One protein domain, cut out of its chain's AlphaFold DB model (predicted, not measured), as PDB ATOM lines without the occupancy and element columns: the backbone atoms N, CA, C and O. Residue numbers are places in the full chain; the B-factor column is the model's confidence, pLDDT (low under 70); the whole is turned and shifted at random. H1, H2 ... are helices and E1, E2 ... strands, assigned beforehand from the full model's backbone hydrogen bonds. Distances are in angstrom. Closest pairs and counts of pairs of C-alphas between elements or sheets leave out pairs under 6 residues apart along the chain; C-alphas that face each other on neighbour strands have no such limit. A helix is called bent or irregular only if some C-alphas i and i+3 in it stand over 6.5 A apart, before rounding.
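This is residues 3 to 138 of the 139 residues of the protein "Signal transduction protein TRAP" of Jeotgalicoccus schoeneichii (UniProt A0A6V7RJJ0). Eight strands ring round into a closed barrel, with two helices, H1 and H2, on its outside. After H2 the printed part swings away from the barrel through the short helices H3 and H4, then returns to the last strand, E8, which closes the ring beside E1. There are 136 residues printed, with eight named strands and four named helices in the order E1 E2 E3 E4 E5 H1 E6 E7 H2 H3 H4 E8. Round the ring run E1 E2 E3 E4 E6 E7 E5 E8 and back to E1, each neighbour pair antiparallel. The class is mixed, helices and strands; the whole is compact, with a radius of gyration of the C-alphas of 14.3 A and spans of 37 by 34 by 29 A.

E1, residues 3 to 5, E2, 10 to 15, E3, 19 to 22, and E4, 25 to 34, form a meander, each strand the antiparallel neighbour of the one before. N 3 and O 11 are 2.8 A apart, N 14 and O 21 3.0 A, N 20 and O 27 2.9 A, within hydrogen-bond range. E4 bends by 74 degrees at residue 30. H1, residues 51 to 62, is on the barrel, outside it, at a height of 9.3 A. It runs along the strands, at 19 degrees on the local plane to E6, residues 74 to 82. E6 pairs with E4 through N 28 and O 81, 2.8 A, and forms a hairpin with E7, residues 85 to 92, through N 78 and O 89, 2.9 A. E7 pairs with E5, residues 41 to 48, through N 43 and O 90, 2.9 A. H2, residues 95 to 103, is also on the barrel and outside it, slantwise at 47 degrees to E7 on the local plane; its closest C-alphas to E5 are Arg 95 and His 41, 5.4 A. H3, residues 105 to 111, is close to H2 but not clearly touching, with C-alphas 101 and 107 6.2 A apart. H3 and H4, residues 115 to 118, meet only through their link and are not on the barrel. E8, residues 131 to 137, pairs with E5 through N 42 and O 135, 2.8 A, and with E1 through N 4 and O 136, 2.9 A. Each O i to N i+4 pair is within range in H2 and H3, 6 of 8 in H1; H4 is too short for one.

E1 begins at C-alpha 3, (4.043, -26.428, 36.135). E4 spans 22.7 A, E5 23.0 A, E6 24.9 A, E7 22.9 A and E8 19.0 A. H1 spans 18.3 A and is irregular, C-alphas 52 and 55 being 7.7 A apart; H2 spans 12.4 A. E8 ends at C-alpha 137, (8.647, -26.159, 36.879).

The C-alphas farthest apart, Asp 52 and Ile 138, are 37.6 A apart. The printed part has no cut; the links H1 to E6 and H4 to E8 are long. Mean pLDDT of the printed part is 86.1; residues 109 to 123 are under 70.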
ATOM      1  N   LEU A   3       3.749 -25.021  35.930       94.31
ATOM      2  CA  LEU A   3       4.043 -26.428  36.135       94.31
ATOM      3  C   LEU A   3       3.662 -27.202  34.880       94.31
ATOM      4  O   LEU A   3       2.634 -26.910  34.273       94.31
ATOM      5  N   GLN A   4       4.452 -28.202  34.508       94.06
ATOM      6  CA  GLN A   4       4.122 -29.148  33.450       94.06
ATOM      7  C   GLN A   4       4.261 -30.569  33.982       94.06
ATOM      8  O   GLN A   4       5.303 -30.912  34.537       94.06
ATOM      9  N   ASN A   5       3.218 -31.380  33.832       91.88
ATOM     10  CA  ASN A   5       3.283 -32.788  34.214       91.88
ATOM     11  C   ASN A   5       3.919 -33.655  33.117       91.88
ATOM     12  O   ASN A   5       4.127 -33.207  31.989       91.88
ATOM     13  N   ASP A   6       4.155 -34.929  33.430       85.12
ATOM     14  CA  ASP A   6       4.758 -35.904  32.507       85.12
ATOM     15  C   ASP A   6       3.926 -36.142  31.220       85.12
ATOM     16  O   ASP A   6       4.438 -36.664  30.233       85.12
ATOM     17  N   GLN A   7       2.651 -35.731  31.192       87.50
ATOM     18  CA  GLN A   7       1.773 -35.791  30.013       87.50
ATOM     19  C   GLN A   7       1.791 -34.497  29.179       87.50
ATOM     20  O   GLN A   7       1.044 -34.372  28.209       87.50
ATOM     21  N   GLY A   8       2.603 -33.507  29.559       87.44
ATOM     22  CA  GLY A   8       2.686 -32.207  28.896       87.44
ATOM     23  C   GLY A   8       1.572 -31.225  29.273       87.44
ATOM     24  O   GLY A   8       1.593 -30.087  28.794       87.44
ATOM     25  N   LYS A   9       0.629 -31.612  30.146       89.94
ATOM     26  CA  LYS A   9      -0.420 -30.719  30.655       89.94
ATOM     27  C   LYS A   9       0.215 -29.660  31.545       89.94
ATOM     28  O   LYS A   9       1.011 -29.976  32.431       89.94
ATOM     29  N   THR A  10      -0.168 -28.409  31.315       91.56
ATOM     30  CA  THR A  10       0.304 -27.276  32.108       91.56
ATOM     31  C   THR A  10      -0.694 -26.905  33.197       91.56
ATOM     32  O   THR A  10      -1.904 -27.018  33.013       91.56
ATOM     33  N   ASN A  11      -0.163 -26.476  34.337       90.19
ATOM     34  CA  ASN A  11      -0.892 -25.972  35.491       90.19
ATOM     35  C   ASN A  11      -0.152 -24.761  36.071       90.19
ATOM     36  O   ASN A  11       1.009 -24.506  35.743       90.19
ATOM     37  N   ALA A  12      -0.814 -24.024  36.954       91.75
ATOM     38  CA  ALA A  12      -0.187 -22.995  37.768       91.75
ATOM     39  C   ALA A  12      -0.327 -23.358  39.248       91.75
ATOM     40  O   ALA A  12      -1.322 -23.958  39.655       91.75
ATOM     41  N   LEU A  13       0.698 -23.010  40.019       93.38
ATOM     42  CA  LEU A  13       0.659 -22.972  41.474       93.38
ATOM     43  C   LEU A  13       0.920 -21.533  41.908       93.38
ATOM     44  O   LEU A  13       2.011 -21.006  41.673       93.38
ATOM     45  N   GLU A  14      -0.065 -20.899  42.523       94.12
ATOM     46  CA  GLU A  14       0.076 -19.576  43.131       94.12
ATOM     47  C   GLU A  14      -0.109 -19.733  44.632       94.12
ATOM     48  O   GLU A  14      -1.069 -20.357  45.074       94.12
ATOM     49  N   LEU A  15       0.857 -19.244  45.408       91.94
ATOM     50  CA  LEU A  15       0.879 -19.396  46.857       91.94
ATOM     51  C   LEU A  15       0.840 -18.023  47.505       91.94
ATOM     52  O   LEU A  15       1.752 -17.215  47.330       91.94
ATOM     53  N   GLU A  16      -0.204 -17.802  48.287       89.56
ATOM     54  CA  GLU A  16      -0.304 -16.721  49.249       89.56
ATOM     55  C   GLU A  16      -0.179 -17.286  50.669       89.56
ATOM     56  O   GLU A  16       0.068 -18.474  50.878       89.56
ATOM     57  N   LYS A  17      -0.324 -16.424  51.679       86.75
ATOM     58  CA  LYS A  17      -0.124 -16.808  53.079       86.75
ATOM     59  C   LYS A  17      -1.059 -17.940  53.526       86.75
ATOM     60  O   LYS A  17      -0.594 -18.906  54.119       86.75
ATOM     61  N   ASP A  18      -2.352 -17.799  53.244       92.75
ATOM     62  CA  ASP A  18      -3.402 -18.702  53.740       92.75
ATOM     63  C   ASP A  18      -4.153 -19.414  52.598       92.75
ATOM     64  O   ASP A  18      -4.993 -20.281  52.844       92.75
ATOM     65  N   ILE A  19      -3.853 -19.059  51.343       95.62
ATOM     66  CA  ILE A  19      -4.564 -19.511  50.144       95.62
ATOM     67  C   ILE A  19      -3.558 -19.961  49.084       95.62
ATOM     68  O   ILE A  19      -2.496 -19.362  48.928       95.62
ATOM     69  N   ALA A  20      -3.906 -21.020  48.357       95.75
ATOM     70  CA  ALA A  20      -3.180 -21.484  47.188       95.75
ATOM     71  C   ALA A  20      -4.139 -21.715  46.020       95.75
ATOM     72  O   ALA A  20      -5.145 -22.397  46.189       95.75
ATOM     73  N   GLU A  21      -3.806 -21.223  44.832       95.81
ATOM     74  CA  GLU A  21      -4.482 -21.618  43.594       95.81
ATOM     75  C   GLU A  21      -3.688 -22.751  42.945       95.81
ATOM     76  O   GLU A  21      -2.512 -22.591  42.601       95.81
ATOM     77  N   PHE A  22      -4.318 -23.916  42.802       93.75
ATOM     78  CA  PHE A  22      -3.704 -25.101  42.209       93.75
ATOM     79  C   PHE A  22      -4.743 -25.918  41.439       93.75
ATOM     80  O   PHE A  22      -5.849 -26.151  41.922       93.75
ATOM     81  N   ASN A  23      -4.388 -26.361  40.228       88.25
ATOM     82  CA  ASN A  23      -5.290 -27.074  39.311       88.25
ATOM     83  C   ASN A  23      -6.591 -26.311  38.970       88.25
ATOM     84  O   ASN A  23      -7.598 -26.927  38.627       88.25
ATOM     85  N   GLY A  24      -6.561 -24.974  39.016       89.25
ATOM     86  CA  GLY A  24      -7.738 -24.131  38.773       89.25
ATOM     87  C   GLY A  24      -8.728 -24.104  39.941       89.25
ATOM     88  O   GLY A  24      -9.888 -23.748  39.747       89.25
ATOM     89  N   GLU A  25      -8.285 -24.511  41.129       93.81
ATOM     90  CA  GLU A  25      -9.079 -24.503  42.348       93.81
ATOM     91  C   GLU A  25      -8.354 -23.751  43.466       93.81
ATOM     92  O   GLU A  25      -7.135 -23.861  43.616       93.81
ATOM     93  N   THR A  26      -9.139 -23.078  44.304       96.50
ATOM     94  CA  THR A  26      -8.671 -22.443  45.536       96.50
ATOM     95  C   THR A  26      -8.563 -23.469  46.665       96.50
ATOM     96  O   THR A  26      -9.534 -24.150  47.006       96.50
ATOM     97  N   HIS A  27      -7.396 -23.533  47.302       96.81
ATOM     98  CA  HIS A  27      -7.095 -24.359  48.471       96.81
ATOM     99  C   HIS A  27      -6.689 -23.476  49.649       96.81
ATOM    100  O   HIS A  27      -6.153 -22.384  49.475       96.81
ATOM    101  N   LYS A  28      -6.889 -23.969  50.871       97.06
ATOM    102  CA  LYS A  28      -6.329 -23.361  52.084       97.06
ATOM    103  C   LYS A  28      -4.923 -23.891  52.310       97.06
ATOM    104  O   LYS A  28      -4.714 -25.103  52.286       97.06
ATOM    105  N   VAL A  29      -3.976 -23.005  52.593       96.19
ATOM    106  CA  VAL A  29      -2.626 -23.395  53.010       96.19
ATOM    107  C   VAL A  29      -2.668 -23.785  54.486       96.19
ATOM    108  O   VAL A  29      -3.132 -23.025  55.332       96.19
ATOM    109  N   LYS A  30      -2.210 -24.997  54.801       95.38
ATOM    110  CA  LYS A  30      -2.116 -25.523  56.172       95.38
ATOM    111  C   LYS A  30      -0.694 -25.504  56.692       95.38
ATOM    112  O   LYS A  30      -0.462 -25.177  57.848       95.38
ATOM    113  N   ILE A  31       0.252 -25.857  55.830       93.56
ATOM    114  CA  ILE A  31       1.674 -25.874  56.158       93.56
ATOM    115  C   ILE A  31       2.421 -25.270  54.981       93.56
ATOM    116  O   ILE A  31       2.156 -25.624  53.832       93.56
ATOM    117  N   HIS A  32       3.372 -24.394  55.277       92.88
ATOM    118  CA  HIS A  32       4.314 -23.871  54.304       92.88
ATOM    119  C   HIS A  32       5.690 -23.783  54.965       92.88
ATOM    120  O   HIS A  32       5.937 -22.901  55.785       92.88
ATOM    121  N   ASP A  33       6.554 -24.742  54.639       91.69
ATOM    122  CA  ASP A  33       7.915 -24.846  55.158       91.69
ATOM    123  C   ASP A  33       8.909 -24.748  53.993       91.69
ATOM    124  O   ASP A  33       8.765 -25.432  52.980       91.69
ATOM    125  N   GLY A  34       9.952 -23.930  54.137       90.44
ATOM    126  CA  GLY A  34      10.913 -23.682  53.060       90.44
ATOM    127  C   GLY A  34      10.361 -22.759  51.969       90.44
ATOM    128  O   GLY A  34       9.504 -21.918  52.227       90.44
ATOM    129  N   ASP A  35      10.900 -22.882  50.759       91.62
ATOM    130  CA  ASP A  35      10.568 -22.038  49.614       91.62
ATOM    131  C   ASP A  35      10.335 -22.911  48.377       91.62
ATOM    132  O   ASP A  35      11.231 -23.171  47.569       91.62
ATOM    133  N   ILE A  36       9.096 -23.386  48.237       91.56
ATOM    134  CA  ILE A  36       8.703 -24.253  47.123       91.56
ATOM    135  C   ILE A  36       8.763 -23.530  45.769       91.56
ATOM    136  O   ILE A  36       8.850 -24.182  44.731       91.56
ATOM    137  N   THR A  37       8.795 -22.192  45.759       89.81
ATOM    138  CA  THR A  37       8.900 -21.404  44.522       89.81
ATOM    139  C   THR A  37      10.269 -21.527  43.852       89.81
ATOM    140  O   THR A  37      10.387 -21.263  42.659       89.81
ATOM    141  N   LYS A  38      11.284 -21.999  44.591       91.94
ATOM    142  CA  LYS A  38      12.628 -22.321  44.081       91.94
ATOM    143  C   LYS A  38      12.768 -23.744  43.548       91.94
ATOM    144  O   LYS A  38      13.855 -24.127  43.123       91.94
ATOM    145  N   ALA A  39      11.714 -24.557  43.615       94.75
ATOM    146  CA  ALA A  39      11.748 -25.909  43.077       94.75
ATOM    147  C   ALA A  39      11.921 -25.892  41.548       94.75
ATOM    148  O   ALA A  39      11.309 -25.078  40.862       94.75
ATOM    149  N   GLY A  40      12.699 -26.832  41.013       95.12
ATOM    150  CA  GLY A  40      12.645 -27.222  39.599       95.12
ATOM    151  C   GLY A  40      11.765 -28.455  39.369       95.12
ATOM    152  O   GLY A  40      11.317 -28.707  38.252       95.12
ATOM    153  N   HIS A  41      11.469 -29.206  40.434       96.00
ATOM    154  CA  HIS A  41      10.573 -30.355  40.425       96.00
ATOM    155  C   HIS A  41       9.634 -30.332  41.632       96.00
ATOM    156  O   HIS A  41      10.076 -30.115  42.756       96.00
ATOM    157  N   ILE A  42       8.348 -30.600  41.421       95.94
ATOM    158  CA  ILE A  42       7.352 -30.691  42.490       95.94
ATOM    159  C   ILE A  42       6.643 -32.038  42.389       95.94
ATOM    160  O   ILE A  42       6.001 -32.344  41.384       95.94
ATOM    161  N   SER A  43       6.723 -32.825  43.460       94.62
ATOM    162  CA  SER A  43       5.870 -33.997  43.641       94.62
ATOM    163  C   SER A  43       4.624 -33.593  44.416       94.62
ATOM    164  O   SER A  43       4.721 -32.985  45.483       94.62
ATOM    165  N   VAL A  44       3.461 -33.932  43.870       94.81
ATOM    166  CA  VAL A  44       2.156 -33.677  44.476       94.81
ATOM    167  C   VAL A  44       1.507 -35.012  44.797       94.81
ATOM    168  O   VAL A  44       1.339 -35.859  43.923       94.81
ATOM    169  N   ASN A  45       1.148 -35.207  46.060       93.19
ATOM    170  CA  ASN A  45       0.406 -36.374  46.512       93.19
ATOM    171  C   ASN A  45      -0.950 -35.931  47.064       93.19
ATOM    172  O   ASN A  45      -1.022 -35.353  48.152       93.19
ATOM    173  N   THR A  46      -2.006 -36.208  46.306       93.19
ATOM    174  CA  THR A  46      -3.384 -35.840  46.624       93.19
ATOM    175  C   THR A  46      -4.090 -37.008  47.301       93.19
ATOM    176  O   THR A  46      -4.060 -38.140  46.816       93.19
ATOM    177  N   LEU A  47      -4.713 -36.737  48.445       91.31
ATOM    178  CA  LEU A  47      -5.360 -37.719  49.308       91.31
ATOM    179  C   LEU A  47      -6.788 -37.262  49.605       91.31
ATOM    180  O   LEU A  47      -6.982 -36.214  50.222       91.31
ATOM    181  N   ASN A  48      -7.773 -38.078  49.238       92.19
ATOM    182  CA  ASN A  48      -9.152 -37.874  49.669       92.19
ATOM    183  C   ASN A  48      -9.348 -38.535  51.033       92.19
ATOM    184  O   ASN A  48      -9.270 -39.761  51.163       92.19
ATOM    185  N   ILE A  49      -9.546 -37.716  52.064       90.38
ATOM    186  CA  ILE A  49      -9.676 -38.156  53.453       90.38
ATOM    187  C   ILE A  49     -11.161 -38.319  53.789       90.38
ATOM    188  O   ILE A  49     -12.019 -37.593  53.294       90.38
ATOM    189  N   LYS A  50     -11.493 -39.291  54.634       90.56
ATOM    190  CA  LYS A  50     -12.825 -39.372  55.243       90.56
ATOM    191  C   LYS A  50     -13.004 -38.213  56.230       90.56
ATOM    192  O   LYS A  50     -12.067 -37.887  56.951       90.56
ATOM    193  N   GLU A  51     -14.200 -37.635  56.284       86.44
ATOM    194  CA  GLU A  51     -14.503 -36.401  57.035       86.44
ATOM    195  C   GLU A  51     -13.974 -36.413  58.478       86.44
ATOM    196  O   GLU A  51     -13.255 -35.501  58.879       86.44
ATOM    197  N   ASP A  52     -14.188 -37.515  59.201       89.00
ATOM    198  CA  ASP A  52     -13.787 -37.672  60.608       89.00
ATOM    199  C   ASP A  52     -12.267 -37.659  60.856       89.00
ATOM    200  O   ASP A  52     -11.812 -37.597  61.999       89.00
ATOM    201  N   TYR A  53     -11.453 -37.752  59.802       88.62
ATOM    202  CA  TYR A  53     -10.008 -37.940  59.920       88.62
ATOM    203  C   TYR A  53      -9.182 -36.783  59.368       88.62
ATOM    204  O   TYR A  53      -7.962 -36.801  59.543       88.62
ATOM    205  N   LEU A  54      -9.800 -35.777  58.741       89.88
ATOM    206  CA  LEU A  54      -9.080 -34.661  58.119       89.88
ATOM    207  C   LEU A  54      -8.131 -33.974  59.111       89.88
ATOM    208  O   LEU A  54      -6.925 -33.923  58.865       89.88
ATOM    209  N   ASP A  55      -8.650 -33.531  60.256       90.31
ATOM    210  CA  ASP A  55      -7.860 -32.829  61.274       90.31
ATOM    211  C   ASP A  55      -6.745 -33.713  61.836       90.31
ATOM    212  O   ASP A  55      -5.599 -33.285  61.956       90.31
ATOM    213  N   THR A  56      -7.040 -34.994  62.084       89.12
ATOM    214  CA  THR A  56      -6.036 -35.962  62.550       89.12
ATOM    215  C   THR A  56      -4.886 -36.093  61.552       89.12
ATOM    216  O   THR A  56      -3.718 -36.162  61.942       89.12
ATOM    217  N   ILE A  57      -5.188 -36.140  60.252       88.94
ATOM    218  CA  ILE A  57      -4.168 -36.237  59.209       88.94
ATOM    219  C   ILE A  57      -3.381 -34.927  59.084       88.94
ATOM    220  O   ILE A  57      -2.154 -34.991  58.988       88.94
ATOM    221  N   ILE A  58      -4.036 -33.763  59.144       90.38
ATOM    222  CA  ILE A  58      -3.359 -32.455  59.132       90.38
ATOM    223  C   ILE A  58      -2.382 -32.360  60.312       90.38
ATOM    224  O   ILE A  58      -1.193 -32.130  60.094       90.38
ATOM    225  N   THR A  59      -2.825 -32.669  61.534       88.88
ATOM    226  CA  THR A  59      -1.966 -32.663  62.729       88.88
ATOM    227  C   THR A  59      -0.791 -33.637  62.616       88.88
ATOM    228  O   THR A  59       0.312 -33.345  63.084       88.88
ATOM    229  N   ARG A  60      -0.960 -34.793  61.958       87.81
ATOM    230  CA  ARG A  60       0.166 -35.706  61.683       87.81
ATOM    231  C   ARG A  60       1.212 -35.074  60.759       87.81
ATOM    232  O   ARG A  60       2.401 -35.304  60.965       87.81
ATOM    233  N   PHE A  61       0.800 -34.292  59.760       88.19
ATOM    234  CA  PHE A  61       1.733 -33.580  58.880       88.19
ATOM    235  C   PHE A  61       2.401 -32.380  59.560       88.19
ATOM    236  O   PHE A  61       3.576 -32.122  59.294       88.19
ATOM    237  N   GLU A  62       1.703 -31.692  60.463       87.25
ATOM    238  CA  GLU A  62       2.285 -30.630  61.299       87.25
ATOM    239  C   GLU A  62       3.402 -31.184  62.193       87.25
ATOM    240  O   GLU A  62       4.473 -30.588  62.304       87.25
ATOM    241  N   ASN A  63       3.187 -32.378  62.751       85.12
ATOM    242  CA  ASN A  63       4.142 -33.086  63.605       85.12
ATOM    243  C   ASN A  63       5.078 -34.033  62.834       85.12
ATOM    244  O   ASN A  63       5.685 -34.928  63.429       85.12
ATOM    245  N   ARG A  64       5.196 -33.885  61.505       82.69
ATOM    246  CA  ARG A  64       6.065 -34.756  60.702       82.69
ATOM    247  C   ARG A  64       7.513 -34.658  61.184       82.69
ATOM    248  O   ARG A  64       7.974 -33.614  61.631       82.69
ATOM    249  N   ASN A  65       8.280 -35.729  61.002       78.44
ATOM    250  CA  ASN A  65       9.684 -35.792  61.429       78.44
ATOM    251  C   ASN A  65      10.639 -34.845  60.663       78.44
ATOM    252  O   ASN A  65      11.825 -34.804  60.991       78.44
ATOM    253  N   ARG A  66      10.139 -34.132  59.636       83.62
ATOM    254  CA  ARG A  66      10.872 -33.163  58.798       83.62
ATOM    255  C   ARG A  66      12.206 -33.702  58.263       83.62
ATOM    256  O   ARG A  66      13.172 -32.965  58.100       83.62
ATOM    257  N   LYS A  67      12.296 -35.018  58.021       81.12
ATOM    258  CA  LYS A  67      13.529 -35.645  57.513       81.12
ATOM    259  C   LYS A  67      13.823 -35.242  56.069       81.12
ATOM    260  O   LYS A  67      14.984 -35.033  55.736       81.12
ATOM    261  N   VAL A  68      12.780 -35.108  55.245       82.94
ATOM    262  CA  VAL A  68      12.906 -34.642  53.853       82.94
ATOM    263  C   VAL A  68      13.478 -33.227  53.782       82.94
ATOM    264  O   VAL A  68      14.292 -32.953  52.912       82.94
ATOM    265  N   ASP A  69      13.165 -32.382  54.768       84.81
ATOM    266  CA  ASP A  69      13.619 -30.994  54.842       84.81
ATOM    267  C   ASP A  69      15.157 -30.863  54.908       84.81
ATOM    268  O   ASP A  69      15.712 -29.806  54.624       84.81
ATOM    269  N   LYS A  70      15.859 -31.938  55.298       86.00
ATOM    270  CA  LYS A  70      17.327 -32.005  55.378       86.00
ATOM    271  C   LYS A  70      17.968 -32.710  54.180       86.00
ATOM    272  O   LYS A  70      19.190 -32.868  54.162       86.00
ATOM    273  N   TYR A  71      17.172 -33.196  53.230       88.69
ATOM    274  CA  TYR A  71      17.685 -33.940  52.088       88.69
ATOM    275  C   TYR A  71      18.310 -32.983  51.061       88.69
ATOM    276  O   TYR A  71      17.742 -31.918  50.803       88.69
ATOM    277  N   PRO A  72      19.462 -33.327  50.456       90.50
ATOM    278  CA  PRO A  72      20.058 -32.511  49.406       90.50
ATOM    279  C   PRO A  72      19.074 -32.231  48.268       90.50
ATOM    280  O   PRO A  72      18.435 -33.141  47.742       90.50
ATOM    281  N   GLY A  73      18.964 -30.963  47.884       92.06
ATOM    282  CA  GLY A  73      18.060 -30.523  46.828       92.06
ATOM    283  C   GLY A  73      16.604 -30.348  47.257       92.06
ATOM    284  O   GLY A  73      15.795 -30.017  46.401       92.06
ATOM    285  N   PHE A  74      16.238 -30.535  48.531       95.12
ATOM    286  CA  PHE A  74      14.928 -30.108  49.032       95.12
ATOM    287  C   PHE A  74      14.817 -28.579  49.006       95.12
ATOM    288  O   PHE A  74      15.710 -27.881  49.490       95.12
ATOM    289  N   THR A  75      13.708 -28.055  48.484       95.56
ATOM    290  CA  THR A  75      13.465 -26.603  48.419       95.56
ATOM    291  C   THR A  75      12.319 -26.162  49.315       95.56
ATOM    292  O   THR A  75      12.426 -25.133  49.983       95.56
ATOM    293  N   GLY A  76      11.241 -26.943  49.390       94.50
ATOM    294  CA  GLY A  76      10.094 -26.601  50.219       94.50
ATOM    295  C   GLY A  76       9.040 -27.695  50.308       94.50
ATOM    296  O   GLY A  76       8.997 -28.635  49.518       94.50
ATOM    297  N   PHE A  77       8.168 -27.550  51.292       94.81
ATOM    298  CA  PHE A  77       7.044 -28.424  51.568       94.81
ATOM    299  C   PHE A  77       5.802 -27.568  51.789       94.81
ATOM    300  O   PHE A  77       5.811 -26.641  52.602       94.81
ATOM    301  N   CYS A  78       4.718 -27.896  51.096       95.00
ATOM    302  CA  CYS A  78       3.434 -27.250  51.298       95.00
ATOM    303  C   CYS A  78       2.336 -28.297  51.475       95.00
ATOM    304  O   CYS A  78       2.262 -29.273  50.730       95.00
ATOM    305  N   LEU A  79       1.479 -28.090  52.469       95.56
ATOM    306  CA  LEU A  79       0.234 -28.827  52.623       95.56
ATOM    307  C   LEU A  79      -0.902 -27.860  52.335       95.56
ATOM    308  O   LEU A  79      -1.083 -26.894  53.079       95.56
ATOM    309  N   ILE A  80      -1.668 -28.142  51.289       96.50
ATOM    310  CA  ILE A  80      -2.878 -27.394  50.953       96.50
ATOM    311  C   ILE A  80      -4.084 -28.323  51.053       96.50
ATOM    312  O   ILE A  80      -3.953 -29.534  50.865       96.50
ATOM    313  N   ASN A  81      -5.256 -27.784  51.371       95.69
ATOM    314  CA  ASN A  81      -6.481 -28.572  51.379       95.69
ATOM    315  C   ASN A  81      -7.675 -27.830  50.785       95.69
ATOM    316  O   ASN A  81      -7.826 -26.618  50.948       95.69
ATOM    317  N   LYS A  82      -8.570 -28.608  50.187       95.31
ATOM    318  CA  LYS A  82      -9.900 -28.193  49.756       95.31
ATOM    319  C   LYS A  82     -10.882 -29.234  50.268       95.31
ATOM    320  O   LYS A  82     -10.758 -30.412  49.947       95.31
ATOM    321  N   ASP A  83     -11.817 -28.799  51.108       93.81
ATOM    322  CA  ASP A  83     -12.738 -29.689  51.816       93.81
ATOM    323  C   ASP A  83     -11.965 -30.828  52.515       93.81
ATOM    324  O   ASP A  83     -11.013 -30.556  53.260       93.81
ATOM    325  N   ASN A  84     -12.317 -32.085  52.231       93.75
ATOM    326  CA  ASN A  84     -11.668 -33.277  52.782       93.75
ATOM    327  C   ASN A  84     -10.507 -33.807  51.921       93.75
ATOM    328  O   ASN A  84      -9.943 -34.864  52.213       93.75
ATOM    329  N   THR A  85     -10.136 -33.091  50.864       94.25
ATOM    330  CA  THR A  85      -9.005 -33.434  50.006       94.25
ATOM    331  C   THR A  85      -7.789 -32.632  50.433       94.25
ATOM    332  O   THR A  85      -7.825 -31.403  50.509       94.25
ATOM    333  N   ILE A  86      -6.686 -33.327  50.697       95.00
ATOM    334  CA  ILE A  86      -5.393 -32.699  50.974       95.00
ATOM    335  C   ILE A  86      -4.429 -32.974  49.827       95.00
ATOM    336  O   ILE A  86      -4.363 -34.092  49.318       95.00
ATOM    337  N   SER A  87      -3.640 -31.971  49.468       95.56
ATOM    338  CA  SER A  87      -2.551 -32.085  48.505       95.56
ATOM    339  C   SER A  87      -1.244 -31.779  49.220       95.56
ATOM    340  O   SER A  87      -1.058 -30.706  49.798       95.56
ATOM    341  N   VAL A  88      -0.340 -32.754  49.202       94.94
ATOM    342  CA  VAL A  88       0.998 -32.648  49.782       94.94
ATOM    343  C   VAL A  88       1.975 -32.334  48.659       94.94
ATOM    344  O   VAL A  88       2.229 -33.192  47.816       94.94
ATOM    345  N   LEU A  89       2.520 -31.123  48.647       95.50
ATOM    346  CA  LEU A  89       3.482 -30.665  47.657       95.50
ATOM    347  C   LEU A  89       4.880 -30.707  48.270       95.50
ATOM    348  O   LEU A  89       5.135 -30.088  49.301       95.50
ATOM    349  N   THR A  90       5.793 -31.427  47.629       95.12
ATOM    350  CA  THR A  90       7.205 -31.486  48.024       95.12
ATOM    351  C   THR A  90       8.063 -31.022  46.857       95.12
ATOM    352  O   THR A  90       8.056 -31.638  45.791       95.12
ATOM    353  N   GLY A  91       8.764 -29.911  47.057       96.19
ATOM    354  CA  GLY A  91       9.639 -29.280  46.082       96.19
ATOM    355  C   GLY A  91      11.081 -29.757  46.202       96.19
ATOM    356  O   GLY A  91      11.637 -29.837  47.301       96.19
ATOM    357  N   PHE A  92      11.682 -30.021  45.048       96.62
ATOM    358  CA  PHE A  92      13.096 -30.314  44.877       96.62
ATOM    359  C   PHE A  92      13.708 -29.422  43.794       96.62
ATOM    360  O   PHE A  92      13.017 -28.950  42.891       96.62
ATOM    361  N   GLU A  93      15.022 -29.216  43.849       95.94
ATOM    362  CA  GLU A  93      15.786 -28.460  42.850       95.94
ATOM    363  C   GLU A  93      15.608 -29.038  41.443       95.94
ATOM    364  O   GLU A  93      15.534 -28.293  40.472       95.94
ATOM    365  N   ASN A  94      15.514 -30.363  41.322       94.88
ATOM    366  CA  ASN A  94      15.286 -31.057  40.061       94.88
ATOM    367  C   ASN A  94      14.729 -32.473  40.298       94.88
ATOM    368  O   ASN A  94      14.613 -32.941  41.434       94.88
ATOM    369  N   ARG A  95      14.373 -33.154  39.201       92.38
ATOM    370  CA  ARG A  95      13.819 -34.514  39.226       92.38
ATOM    371  C   ARG A  95      14.802 -35.541  39.792       92.38
ATOM    372  O   ARG A  95      14.386 -36.401  40.555       92.38
ATOM    373  N   GLU A  96      16.088 -35.417  39.478       93.44
ATOM    374  CA  GLU A  96      17.130 -36.336  39.955       93.44
ATOM    375  C   GLU A  96      17.218 -36.339  41.489       93.44
ATOM    376  O   GLU A  96      17.219 -37.401  42.105       93.44
ATOM    377  N   LYS A  97      17.183 -35.162  42.128       93.06
ATOM    378  CA  LYS A  97      17.188 -35.036  43.596       93.06
ATOM    379  C   LYS A  97      15.946 -35.638  44.245       93.06
ATOM    380  O   LYS A  97      16.040 -36.241  45.314       93.06
ATOM    381  N   PHE A  98      14.796 -35.508  43.588       92.31
ATOM    382  CA  PHE A  98      13.576 -36.183  44.016       92.31
ATOM    383  C   PHE A  98      13.708 -37.711  43.911       92.31
ATOM    384  O   PHE A  98      13.399 -38.411  44.874       92.31
ATOM    385  N   ASP A  99      14.198 -38.230  42.785       89.69
ATOM    386  CA  ASP A  99      14.351 -39.673  42.573       89.69
ATOM    387  C   ASP A  99      15.375 -40.277  43.564       89.69
ATOM    388  O   ASP A  99      15.124 -41.334  44.149       89.69
ATOM    389  N   GLU A 100      16.483 -39.572  43.840       91.19
ATOM    390  CA  GLU A 100      17.444 -39.919  44.899       91.19
ATOM    391  C   GLU A 100      16.760 -40.008  46.270       91.19
ATOM    392  O   GLU A 100      16.979 -40.965  47.018       91.19
ATOM    393  N   TRP A 101      15.923 -39.023  46.610       88.69
ATOM    394  CA  TRP A 101      15.177 -39.033  47.864       88.69
ATOM    395  C   TRP A 101      14.228 -40.228  47.943       88.69
ATOM    396  O   TRP A 101      14.238 -40.918  48.962       88.69
ATOM    397  N   VAL A 102      13.462 -40.524  46.889       85.62
ATOM    398  CA  VAL A 102      12.552 -41.684  46.839       85.62
ATOM    399  C   VAL A 102      13.302 -43.004  47.041       85.62
ATOM    400  O   VAL A 102      12.800 -43.898  47.724       85.62
ATOM    401  N   ALA A 103      14.517 -43.121  46.501       84.94
ATOM    402  CA  ALA A 103      15.377 -44.289  46.685       84.94
ATOM    403  C   ALA A 103      16.042 -44.361  48.077       84.94
ATOM    404  O   ALA A 103      16.610 -45.394  48.439       84.94
ATOM    405  N   SER A 104      15.989 -43.286  48.868       81.31
ATOM    406  CA  SER A 104      16.678 -43.188  50.156       81.31
ATOM    407  C   SER A 104      15.933 -43.871  51.308       81.31
ATOM    408  O   SER A 104      14.705 -44.008  51.330       81.31
ATOM    409  N   THR A 105      16.680 -44.211  52.361       73.12
ATOM    410  CA  THR A 105      16.109 -44.692  53.627       73.12
ATOM    411  C   THR A 105      15.245 -43.638  54.319       73.12
ATOM    412  O   THR A 105      14.299 -43.996  55.010       73.12
ATOM    413  N   ALA A 106      15.493 -42.341  54.100       72.81
ATOM    414  CA  ALA A 106      14.669 -41.271  54.662       72.81
ATOM    415  C   ALA A 106      13.239 -41.290  54.094       72.81
ATOM    416  O   ALA A 106      12.278 -41.057  54.833       72.81
ATOM    417  N   TYR A 107      13.087 -41.604  52.801       75.44
ATOM    418  CA  TYR A 107      11.775 -41.829  52.197       75.44
ATOM    419  C   TYR A 107      11.127 -43.085  52.767       75.44
ATOM    420  O   TYR A 107       9.971 -43.021  53.190       75.44
ATOM    421  N   GLN A 108      11.880 -44.186  52.861       72.25
ATOM    422  CA  GLN A 108      11.389 -45.427  53.456       72.25
ATOM    423  C   GLN A 108      10.923 -45.208  54.895       72.25
ATOM    424  O   GLN A 108       9.798 -45.536  55.194       72.25
ATOM    425  N   GLU A 109      11.675 -44.572  55.783       67.31
ATOM    426  CA  GLU A 109      11.245 -44.364  57.174       67.31
ATOM    427  C   GLU A 109      10.012 -43.450  57.305       67.31
ATOM    428  O   GLU A 109       9.201 -43.621  58.216       67.31
ATOM    429  N   GLY A 110       9.848 -42.477  56.401       65.31
ATOM    430  CA  GLY A 110       8.662 -41.612  56.351       65.31
ATOM    431  C   GLY A 110       7.430 -42.272  55.717       65.31
ATOM    432  O   GLY A 110       6.303 -41.865  56.004       65.31
ATOM    433  N   HIS A 111       7.632 -43.293  54.877       68.50
ATOM    434  CA  HIS A 111       6.585 -43.948  54.082       68.50
ATOM    435  C   HIS A 111       6.427 -45.460  54.359       68.50
ATOM    436  O   HIS A 111       5.502 -46.075  53.828       68.50
ATOM    437  N   GLN A 112       7.242 -46.055  55.239       51.06
ATOM    438  CA  GLN A 112       7.260 -47.486  55.601       51.06
ATOM    439  C   GLN A 112       5.970 -47.903  56.302       51.06
ATOM    440  O   GLN A 112       5.545 -49.043  56.177       51.06
ATOM    441  N   GLN A 113       5.283 -46.979  56.976       49.00
ATOM    442  CA  GLN A 113       3.955 -47.262  57.527       49.00
ATOM    443  C   GLN A 113       2.838 -47.286  56.462       49.00
ATOM    444  O   GLN A 113       1.707 -47.640  56.792       49.00
ATOM    445  N   LYS A 114       3.110 -46.901  55.202       49.28
ATOM    446  CA  LYS A 114       2.073 -46.669  54.178       49.28
ATOM    447  C   LYS A 114       2.109 -47.601  52.965       49.28
ATOM    448  O   LYS A 114       1.038 -47.790  52.391       49.28
ATOM    449  N   GLN A 115       3.244 -48.186  52.575       45.25
ATOM    450  CA  GLN A 115       3.282 -49.077  51.399       45.25
ATOM    451  C   GLN A 115       2.435 -50.346  51.608       45.25
ATOM    452  O   GLN A 115       1.538 -50.610  50.817       45.25
ATOM    453  N   ASP A 116       2.570 -51.026  52.750       38.66
ATOM    454  CA  ASP A 116       1.811 -52.262  53.011       38.66
ATOM    455  C   ASP A 116       0.302 -52.053  53.238       38.66
ATOM    456  O   ASP A 116      -0.511 -52.919  52.918       38.66
ATOM    457  N   ARG A 117      -0.115 -50.900  53.781       41.66
ATOM    458  CA  ARG A 117      -1.538 -50.659  54.080       41.66
ATOM    459  C   ARG A 117      -2.293 -50.051  52.904       41.66
ATOM    460  O   ARG A 117      -3.385 -50.502  52.608       41.66
ATOM    461  N   SER A 118      -1.733 -49.059  52.210       44.91
ATOM    462  CA  SER A 118      -2.488 -48.292  51.201       44.91
ATOM    463  C   SER A 118      -2.708 -49.016  49.865       44.91
ATOM    464  O   SER A 118      -3.656 -48.683  49.155       44.91
ATOM    465  N   GLU A 119      -1.885 -50.014  49.529       45.50
ATOM    466  CA  GLU A 119      -1.962 -50.700  48.231       45.50
ATOM    467  C   GLU A 119      -2.946 -51.887  48.218       45.50
ATOM    468  O   GLU A 119      -3.552 -52.156  47.174       45.50
ATOM    469  N   GLN A 120      -3.178 -52.546  49.366       40.38
ATOM    470  CA  GLN A 120      -3.991 -53.774  49.454       40.38
ATOM    471  C   GLN A 120      -5.309 -53.642  50.243       40.38
ATOM    472  O   GLN A 120      -6.242 -54.398  49.978       40.38
ATOM    473  N   GLN A 121      -5.438 -52.683  51.165       39.59
ATOM    474  CA  GLN A 121      -6.674 -52.422  51.916       39.59
ATOM    475  C   GLN A 121      -6.814 -50.912  52.058       39.59
ATOM    476  O   GLN A 121      -6.050 -50.321  52.810       39.59
ATOM    477  N   GLY A 122      -7.736 -50.269  51.329       49.75
ATOM    478  CA  GLY A 122      -7.950 -48.817  51.416       49.75
ATOM    479  C   GLY A 122      -7.762 -48.318  52.852       49.75
ATOM    480  O   GLY A 122      -8.374 -48.855  53.774       49.75
ATOM    481  N   SER A 123      -6.814 -47.394  53.051       61.75
ATOM    482  CA  SER A 123      -6.431 -46.948  54.395       61.75
ATOM    483  C   SER A 123      -7.696 -46.549  55.158       61.75
ATOM    484  O   SER A 123      -8.566 -45.910  54.570       61.75
ATOM    485  N   GLU A 124      -7.805 -46.877  56.450       73.75
ATOM    486  CA  GLU A 124      -9.017 -46.598  57.244       73.75
ATOM    487  C   GLU A 124      -9.468 -45.123  57.139       73.75
ATOM    488  O   GLU A 124     -10.659 -44.835  57.242       73.75
ATOM    489  N   TYR A 125      -8.522 -44.227  56.839       81.94
ATOM    490  CA  TYR A 125      -8.666 -42.780  56.716       81.94
ATOM    491  C   TYR A 125      -8.943 -42.265  55.295       81.94
ATOM    492  O   TYR A 125      -9.318 -41.107  55.149       81.94
ATOM    493  N   LEU A 126      -8.708 -43.067  54.249       85.06
ATOM    494  CA  LEU A 126      -8.808 -42.618  52.854       85.06
ATOM    495  C   LEU A 126     -10.115 -43.085  52.218       85.06
ATOM    496  O   LEU A 126     -10.600 -44.183  52.494       85.06
ATOM    497  N   VAL A 127     -10.670 -42.239  51.357       85.44
ATOM    498  CA  VAL A 127     -11.831 -42.568  50.522       85.44
ATOM    499  C   VAL A 127     -11.394 -43.389  49.307       85.44
ATOM    500  O   VAL A 127     -12.085 -44.327  48.915       85.44
ATOM    501  N   ASP A 128     -10.221 -43.086  48.752       84.88
ATOM    502  CA  ASP A 128      -9.668 -43.732  47.565       84.88
ATOM    503  C   ASP A 128      -8.132 -43.816  47.606       84.88
ATOM    504  O   ASP A 128      -7.481 -43.573  48.629       84.88
ATOM    505  N   ARG A 129      -7.545 -44.271  46.495       83.88
ATOM    506  CA  ARG A 129      -6.094 -44.374  46.357       83.88
ATOM    507  C   ARG A 129      -5.481 -42.981  46.181       83.88
ATOM    508  O   ARG A 129      -5.982 -42.218  45.361       83.88
ATOM    509  N   PRO A 130      -4.348 -42.699  46.851       87.00
ATOM    510  CA  PRO A 130      -3.612 -41.460  46.640       87.00
ATOM    511  C   PRO A 130      -3.274 -41.248  45.163       87.00
ATOM    512  O   PRO A 130      -2.748 -42.156  44.513       87.00
ATOM    513  N   ILE A 131      -3.518 -40.042  44.660       89.88
ATOM    514  CA  ILE A 131      -3.117 -39.639  43.314       89.88
ATOM    515  C   ILE A 131      -1.758 -38.960  43.431       89.88
ATOM    516  O   ILE A 131      -1.613 -37.953  44.122       89.88
ATOM    517  N   ARG A 132      -0.753 -39.530  42.766       91.12
ATOM    518  CA  ARG A 132       0.606 -38.987  42.740       91.12
ATOM    519  C   ARG A 132       0.880 -38.398  41.375       91.12
ATOM    520  O   ARG A 132       0.815 -39.101  40.370       91.12
ATOM    521  N   GLU A 133       1.210 -37.122  41.367       93.06
ATOM    522  CA  GLU A 133       1.587 -36.392  40.174       93.06
ATOM    523  C   GLU A 133       2.966 -35.770  40.360       93.06
ATOM    524  O   GLU A 133       3.405 -35.429  41.463       93.06
ATOM    525  N   HIS A 134       3.652 -35.627  39.239       94.56
ATOM    526  CA  HIS A 134       4.999 -35.105  39.154       94.56
ATOM    527  C   HIS A 134       4.982 -33.953  38.168       94.56
ATOM    528  O   HIS A 134       4.469 -34.090  37.057       94.56
ATOM    529  N   TYR A 135       5.524 -32.821  38.596       95.06
ATOM    530  CA  TYR A 135       5.545 -31.603  37.813       95.06
ATOM    531  C   TYR A 135       6.972 -31.085  37.692       95.06
ATOM    532  O   TYR A 135       7.687 -30.949  38.685       95.06
ATOM    533  N   SER A 136       7.371 -30.753  36.472       95.00
ATOM    534  CA  SER A 136       8.531 -29.910  36.209       95.00
ATOM    535  C   SER A 136       8.093 -28.453  36.249       95.00
ATOM    536  O   SER A 136       7.042 -28.096  35.709       95.00
ATOM    537  N   VAL A 137       8.888 -27.604  36.889       93.06
ATOM    538  CA  VAL A 137       8.647 -26.159  36.879       93.06
ATOM    539  C   VAL A 137       9.161 -25.607  35.554       93.06
ATOM    540  O   VAL A 137      10.302 -25.858  35.174       93.06
ATOM    541  N   ILE A 138       8.296 -24.906  34.821       91.06
ATOM    542  CA  ILE A 138       8.604 -24.386  33.486       91.06
ATOM    543  C   ILE A 138       8.508 -22.860  33.466       91.06
ATOM    544  O   ILE A 138       7.426 -22.295  33.601       91.06
TER     545      ILE A 138